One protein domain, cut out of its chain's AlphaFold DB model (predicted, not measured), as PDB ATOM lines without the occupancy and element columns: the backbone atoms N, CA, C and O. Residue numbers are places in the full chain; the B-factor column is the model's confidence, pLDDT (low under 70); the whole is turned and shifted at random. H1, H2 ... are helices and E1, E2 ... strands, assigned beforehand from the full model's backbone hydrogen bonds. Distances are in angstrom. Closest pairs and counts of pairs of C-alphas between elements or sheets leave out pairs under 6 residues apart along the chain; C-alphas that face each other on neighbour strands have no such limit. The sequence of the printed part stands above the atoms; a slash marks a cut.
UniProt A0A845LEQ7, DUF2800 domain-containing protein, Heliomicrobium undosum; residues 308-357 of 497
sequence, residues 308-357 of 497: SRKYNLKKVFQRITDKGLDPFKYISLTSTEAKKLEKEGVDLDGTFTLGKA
ATOM      1  N   SER A 308      -3.424  24.341  18.184       82.31
ATOM      2  CA  SER A 308      -4.330  24.288  17.039       82.31
ATOM      3  C   SER A 308      -3.606  23.731  15.814       82.31
ATOM      4  O   SER A 308      -2.499  24.148  15.476       82.31
ATOM      5  N   ARG A 309      -4.223  22.773  15.122       87.19
ATOM      6  CA  ARG A 309      -3.688  22.249  13.861       87.19
ATOM      7  C   ARG A 309      -4.027  23.225  12.736       87.19
ATOM      8  O   ARG A 309      -5.199  23.462  12.454       87.19
ATOM      9  N   LYS A 310      -3.009  23.786  12.083       87.81
ATOM     10  CA  LYS A 310      -3.169  24.575  10.855       87.81
ATOM     11  C   LYS A 310      -2.877  23.681   9.658       87.81
ATOM     12  O   LYS A 310      -1.722  23.359   9.391       87.81
ATOM     13  N   TYR A 311      -3.929  23.272   8.963       88.25
ATOM     14  CA  TYR A 311      -3.837  22.353   7.836       88.25
ATOM     15  C   TYR A 311      -3.391  23.055   6.549       88.25
ATOM     16  O   TYR A 311      -3.806  24.170   6.234       88.25
ATOM     17  N   ASN A 312      -2.556  22.371   5.774       89.12
ATOM     18  CA  ASN A 312      -2.228  22.717   4.404       89.12
ATOM     19  C   ASN A 312      -3.291  22.100   3.487       89.12
ATOM     20  O   ASN A 312      -3.204  20.925   3.129       89.12
ATOM     21  N   LEU A 313      -4.287  22.907   3.109       89.75
ATOM     22  CA  LEU A 313      -5.449  22.459   2.332       89.75
ATOM     23  C   LEU A 313      -5.062  21.731   1.042       89.75
ATOM     24  O   LEU A 313      -5.690  20.740   0.701       89.75
ATOM     25  N   LYS A 314      -3.981  22.144   0.369       89.19
ATOM     26  CA  LYS A 314      -3.508  21.479  -0.853       89.19
ATOM     27  C   LYS A 314      -3.090  20.031  -0.589       89.19
ATOM     28  O   LYS A 314      -3.453  19.139  -1.348       89.19
ATOM     29  N   LYS A 315      -2.342  19.791   0.493       89.88
ATOM     30  CA  LYS A 315      -1.931  18.435   0.882       89.88
ATOM     31  C   LYS A 315      -3.119  17.605   1.356       89.88
ATOM     32  O   LYS A 315      -3.211  16.442   0.989       89.88
ATOM     33  N   VAL A 316      -4.027  18.199   2.132       90.12
ATOM     34  CA  VAL A 316      -5.229  17.500   2.605       90.12
ATOM     35  C   VAL A 316      -6.125  17.105   1.433       90.12
ATOM     36  O   VAL A 316      -6.534  15.957   1.351       90.12
ATOM     37  N   PHE A 317      -6.362  18.008   0.482       92.31
ATOM     38  CA  PHE A 317      -7.175  17.719  -0.699       92.31
ATOM     39  C   PHE A 317      -6.574  16.606  -1.543       92.31
ATOM     40  O   PHE A 317      -7.310  15.733  -1.981       92.31
ATOM     41  N   GLN A 318      -5.247  16.577  -1.703       90.50
ATOM     42  CA  GLN A 318      -4.592  15.461  -2.379       90.50
ATOM     43  C   GLN A 318      -4.897  14.127  -1.679       90.50
ATOM     44  O   GLN A 318      -5.331  13.191  -2.334       90.50
ATOM     45  N   ARG A 319      -4.770  14.062  -0.346       90.81
ATOM     46  CA  ARG A 319      -5.060  12.843   0.436       90.81
ATOM     47  C   ARG A 319      -6.527  12.411   0.359       90.81
ATOM     48  O   ARG A 319      -6.802  11.215   0.340       90.81
ATOM     49  N   ILE A 320      -7.452  13.370   0.329       91.12
ATOM     50  CA  ILE A 320      -8.892  13.119   0.175       91.12
ATOM     51  C   ILE A 320      -9.171  12.531  -1.218       91.12
ATOM     52  O   ILE A 320      -9.832  11.497  -1.322       91.12
ATOM     53  N   THR A 321      -8.603  13.129  -2.271       90.56
ATOM     54  CA  THR A 321      -8.728  12.643  -3.654       90.56
ATOM     55  C   THR A 321      -8.114  11.255  -3.828       90.56
ATOM     56  O   THR A 321      -8.738  10.390  -4.437       90.56
ATOM     57  N   ASP A 322      -6.940  10.997  -3.242       90.50
ATOM     58  CA  ASP A 322      -6.268   9.688  -3.291       90.50
ATOM     59  C   ASP A 322      -7.111   8.573  -2.634       90.50
ATOM     60  O   ASP A 322      -6.941   7.391  -2.929       90.50
ATOM     61  N   LYS A 323      -8.039   8.944  -1.743       89.75
ATOM     62  CA  LYS A 323      -8.997   8.048  -1.080       89.75
ATOM     63  C   LYS A 323     -10.360   7.978  -1.779       89.75
ATOM     64  O   LYS A 323     -11.238   7.266  -1.300       89.75
ATOM     65  N   GLY A 324     -10.537   8.679  -2.901       90.31
ATOM     66  CA  GLY A 324     -11.781   8.690  -3.676       90.31
ATOM     67  C   GLY A 324     -12.924   9.469  -3.021       90.31
ATOM     68  O   GLY A 324     -14.086   9.247  -3.358       90.31
ATOM     69  N   LEU A 325     -12.615  10.357  -2.075       90.31
ATOM     70  CA  LEU A 325     -13.590  11.232  -1.424       90.31
ATOM     71  C   LEU A 325     -13.658  12.583  -2.154       90.31
ATOM     72  O   LEU A 325     -12.689  13.004  -2.781       90.31
ATOM     73  N   ASP A 326     -14.794  13.280  -2.056       88.19
ATOM     74  CA  ASP A 326     -14.977  14.605  -2.664       88.19
ATOM     75  C   ASP A 326     -14.300  15.712  -1.821       88.19
ATOM     76  O   ASP A 326     -14.742  15.976  -0.693       88.19
ATOM     77  N   PRO A 327     -13.262  16.404  -2.337       86.50
ATOM     78  CA  PRO A 327     -12.576  17.479  -1.619       86.50
ATOM     79  C   PRO A 327     -13.460  18.699  -1.345       86.50
ATOM     80  O   PRO A 327     -13.251  19.395  -0.349       86.50
ATOM     81  N   PHE A 328     -14.467  18.961  -2.187       86.25
ATOM     82  CA  PHE A 328     -15.313  20.151  -2.059       86.25
ATOM     83  C   PHE A 328     -16.256  20.084  -0.853       86.25
ATOM     84  O   PHE A 328     -16.699  21.116  -0.347       86.25
ATOM     85  N   LYS A 329     -16.487  18.886  -0.309       85.31
ATOM     86  CA  LYS A 329     -17.224  18.697   0.946       85.31
ATOM     87  C   LYS A 329     -16.461  19.210   2.178       85.31
ATOM     88  O   LYS A 329     -17.066  19.394   3.229       85.31
ATOM     89  N   TYR A 330     -15.153  19.461   2.056       84.31
ATOM     90  CA  TYR A 330     -14.252  19.777   3.172       84.31
ATOM     91  C   TYR A 330     -13.489  21.102   2.987       84.31
ATOM     92  O   TYR A 330     -12.393  21.279   3.521       84.31
ATOM     93  N   ILE A 331     -14.064  22.057   2.246       81.00
ATOM     94  CA  ILE A 331     -13.421  23.342   1.907       81.00
ATOM     95  C   ILE A 331     -13.019  24.161   3.139       81.00
ATOM     96  O   ILE A 331     -11.964  24.796   3.134       81.00
ATOM     97  N   SER A 332     -13.817  24.134   4.208       75.25
ATOM     98  CA  SER A 332     -13.555  24.891   5.440       75.25
ATOM     99  C   SER A 332     -12.701  24.154   6.478       75.25
ATOM    100  O   SER A 332     -12.509  24.703   7.562       75.25
ATOM    101  N   LEU A 333     -12.202  22.952   6.148       82.12
ATOM    102  CA  LEU A 333     -11.514  21.974   7.005       82.12
ATOM    103  C   LEU A 333     -11.347  22.390   8.478       82.12
ATOM    104  O   LEU A 333     -10.278  22.794   8.948       82.12
ATOM    105  N   THR A 334     -12.440  22.260   9.217       83.69
ATOM    106  CA  THR A 334     -12.503  22.472  10.660       83.69
ATOM    107  C   THR A 334     -11.892  21.285  11.408       83.69
ATOM    108  O   THR A 334     -11.742  20.184  10.874       83.69
ATOM    109  N   SER A 335     -11.568  21.461  12.691       79.94
ATOM    110  CA  SER A 335     -11.059  20.370  13.539       79.94
ATOM    111  C   SER A 335     -12.026  19.182  13.635       79.94
ATOM    112  O   SER A 335     -11.590  18.039  13.755       79.94
ATOM    113  N   THR A 336     -13.333  19.431  13.543       83.06
ATOM    114  CA  THR A 336     -14.370  18.393  13.519       83.06
ATOM    115  C   THR A 336     -14.373  17.620  12.204       83.06
ATOM    116  O   THR A 336     -14.491  16.397  12.215       83.06
ATOM    117  N   GLU A 337     -14.229  18.311  11.074       85.62
ATOM    118  CA  GLU A 337     -14.140  17.690   9.747       85.62
ATOM    119  C   GLU A 337     -12.863  16.865   9.601       85.62
ATOM    120  O   GLU A 337     -12.920  15.737   9.124       85.62
ATOM    121  N   ALA A 338     -11.738  17.360  10.122       86.00
ATOM    122  CA  ALA A 338     -10.491  16.605  10.172       86.00
ATOM    123  C   ALA A 338     -10.638  15.291  10.966       86.00
ATOM    124  O   ALA A 338     -10.239  14.239  10.480       86.00
ATOM    125  N   LYS A 339     -11.307  15.314  12.131       86.50
ATOM    126  CA  LYS A 339     -11.606  14.090  12.902       86.50
ATOM    127  C   LYS A 339     -12.524  13.118  12.154       86.50
ATOM    128  O   LYS A 339     -12.441  11.912  12.373       86.50
ATOM    129  N   LYS A 340     -13.437  13.618  11.313       88.69
ATOM    130  CA  LYS A 340     -14.280  12.766  10.457       88.69
ATOM    131  C   LYS A 340     -13.449  12.111   9.356       88.69
ATOM    132  O   LYS A 340     -13.575  10.912   9.168       88.69
ATOM    133  N   LEU A 341     -12.558  12.863   8.714       89.75
ATOM    134  CA  LEU A 341     -11.640  12.344   7.698       89.75
ATOM    135  C   LEU A 341     -10.683  11.283   8.259       89.75
ATOM    136  O   LEU A 341     -10.503  10.239   7.640       89.75
ATOM    137  N   GLU A 342     -10.135  11.502   9.458       89.38
ATOM    138  CA  GLU A 342      -9.313  10.501  10.158       89.38
ATOM    139  C   GLU A 342     -10.120   9.217  10.436       89.38
ATOM    140  O   GLU A 342      -9.620   8.112  10.228       89.38
ATOM    141  N   LYS A 343     -11.399   9.338  10.826       90.38
ATOM    142  CA  LYS A 343     -12.315   8.189  10.989       90.38
ATOM    143  C   LYS A 343     -12.667   7.498   9.668       90.38
ATOM    144  O   LYS A 343     -12.878   6.291   9.666       90.38
ATOM    145  N   GLU A 344     -12.719   8.242   8.568       88.12
ATOM    146  CA  GLU A 344     -12.887   7.725   7.200       88.12
ATOM    147  C   GLU A 344     -11.576   7.127   6.639       88.12
ATOM    148  O   GLU A 344     -11.537   6.653   5.504       88.12
ATOM    149  N   GLY A 345     -10.499   7.093   7.437       89.56
ATOM    150  CA  GLY A 345      -9.234   6.439   7.097       89.56
ATOM    151  C   GLY A 345      -8.291   7.289   6.242       89.56
ATOM    152  O   GLY A 345      -7.395   6.740   5.587       89.56
ATOM    153  N   VAL A 346      -8.491   8.609   6.214       90.06
ATOM    154  CA  VAL A 346      -7.570   9.568   5.596       90.06
ATOM    155  C   VAL A 346      -6.490   9.938   6.612       90.06
ATOM    156  O   VAL A 346      -6.782  10.539   7.643       90.06
ATOM    157  N   ASP A 347      -5.238   9.599   6.310       90.81
ATOM    158  CA  ASP A 347      -4.094  10.001   7.128       90.81
ATOM    159  C   ASP A 347      -3.772  11.489   6.906       90.81
ATOM    160  O   ASP A 347      -3.435  11.918   5.795       90.81
ATOM    161  N   LEU A 348      -3.913  12.275   7.974       89.88
ATOM    162  CA  LEU A 348      -3.656  13.712   7.978       89.88
ATOM    163  C   LEU A 348      -2.273  14.064   8.545       89.88
ATOM    164  O   LEU A 348      -1.926  15.253   8.576       89.88
ATOM    165  N   ASP A 349      -1.451  13.093   8.940       88.94
ATOM    166  CA  ASP A 349      -0.114  13.377   9.449       88.94
ATOM    167  C   ASP A 349       0.781  14.016   8.375       88.94
ATOM    168  O   ASP A 349       0.739  13.720   7.176       88.94
ATOM    169  N   GLY A 350       1.552  15.022   8.797       88.31
ATOM    170  CA  GLY A 350       2.374  15.845   7.902       88.31
ATOM    171  C   GLY A 350       1.587  16.798   6.986       88.31
ATOM    172  O   GLY A 350       2.193  17.530   6.189       88.31
ATOM    173  N   THR A 351       0.252  16.833   7.090       88.31
ATOM    174  CA  THR A 351      -0.591  17.805   6.369       88.31
ATOM    175  C   THR A 351      -0.871  19.069   7.174       88.31
ATOM    176  O   THR A 351      -1.351  20.043   6.602       88.31
ATOM    177  N   PHE A 352      -0.534  19.108   8.463       89.12
ATOM    178  CA  PHE A 352      -0.726  20.275   9.321       89.12
ATOM    179  C   PHE A 352       0.552  20.691  10.041       89.12
ATOM    180  O   PHE A 352       1.458  19.897  10.279       89.12
ATOM    181  N   THR A 353       0.595  21.960  10.425       88.50
ATOM    182  CA  THR A 353       1.555  22.489  11.394       88.50
ATOM    183  C   THR A 353       0.840  22.745  12.710       88.50
ATOM    184  O   THR A 353      -0.268  23.289  12.708       88.50
ATOM    185  N   LEU A 354       1.467  22.391  13.829       84.75
ATOM    186  CA  LEU A 354       0.957  22.732  15.152       84.75
ATOM    187  C   LEU A 354       1.205  24.218  15.433       84.75
ATOM    188  O   LEU A 354       2.328  24.710  15.329       84.75
ATOM    189  N   GLY A 355       0.141  24.940  15.767       80.62
ATOM    190  CA  GLY A 355       0.227  26.270  16.348       80.62
ATOM    191  C   GLY A 355       0.808  26.213  17.760       80.62
ATOM    192  O   GLY A 355       0.976  25.146  18.345       80.62
ATOM    193  N   LYS A 356       1.101  27.377  18.341       77.44
ATOM    194  CA  LYS A 356       1.477  27.439  19.757       77.44
ATOM    195  C   LYS A 356       0.252  27.116  20.612       77.44
ATOM    196  O   LYS A 356      -0.826  27.650  20.345       77.44
ATOM    197  N   ALA A 357       0.425  26.275  21.631       77.00
ATOM    198  CA  ALA A 357      -0.577  26.125  22.679       77.00
ATOM    199  C   ALA A 357      -0.844  27.512  23.279       77.00
ATOM    200  O   ALA A 357       0.088  28.254  23.600       77.00
TER     201      ALA A 357
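AT A GLANCE: This is residues 308 to 357 of the 497 residues of the protein "DUF2800 domain-containing protein" of Heliomicrobium undosum (UniProt A0A845LEQ7). Two helices, H1 and H3, run side by side in much the same direction without touching; on one side of the pair the short helix H2 points across from H1 towards H3, and on the other side the link of residues 344 to 351 passes back from H3 to E2. A small antiparallel ribbon of two strands, E1 and E2, stands at one end of the longest axis, and both ends of the printed part lie at that end. The printed part has 50 residues, with three named helices and two named strands in the order E1, H1, H2, H3, E2; the sheet's order is E1 - E2, and the class is mixed, helices and strands. The whole is compact, with a radius of gyration of the C-alphas of 10.2 A, and its outline is elongated, spanning 33 by 18 by 18 A.

HOW THE PARTS SIT: E1, residues 309 to 311, is the antiparallel neighbour of E2, residues 352 to 354, with 153 degrees between their directions. N 310 and O 353 are within hydrogen-bond range at 2.9 A, and so are N 353 and O 310 at 2.9 A. The C-alphas of Tyr 311 and Phe 352 face each other at 4.0 A. H1, residues 313 to 322, follows E1 after a tight link and is apart from E2. H2, residues 327 to 330, and H1 only just touch, with 3 pairs of C-alphas within 8 A, and touch only at the corner by their link; the closest C-alphas are those of Phe 317 and Pro 327, 5.5 A apart. H3, residues 335 to 343, is close to H2 but not clearly touching, the closest C-alphas being those of Tyr 330 and Glu 337 at 6.9 A. H1 and H3 are only just apart, their closest C-alphas at 8.0 A. The closest C-alphas of E1 and H3 are those of Arg 309 and Ser 335, 7.6 A apart. H2 is apart from both strands. In H1 and H3 every O i to N i+4 pair is within hydrogen-bond range, while H2 is too short for such a pair; its one O i to N i+3 pair is within range.

IN THESE COORDINATES: E1 begins at C-alpha 309, at (-3.688, 22.249, 13.861), and is 6.0 A long from first to last C-alpha. H1 is 14.0 A long and ends at C-alpha 322, at (-6.268, 9.688, -3.291). H2 is 5.6 A long and H3 12.5 A. E2 is 6.5 A long and ends at C-alpha 354, at (0.957, 22.732, 15.152).

THE WHOLE: The two C-alphas farthest apart are those of Gly 324 and Ala 357, at 33.5 A, while the first and last printed C-alphas, those of Ser 308 and Ala 357, are 7.0 A apart. The printed part has no cut. The links from E1 to H1, H1 to H2 and H2 to H3 are tight, the link of 8 residues from H3 to E2 is short, and no link is long. The mean pLDDT of the printed part is 87.1, and no printed residue is under 70.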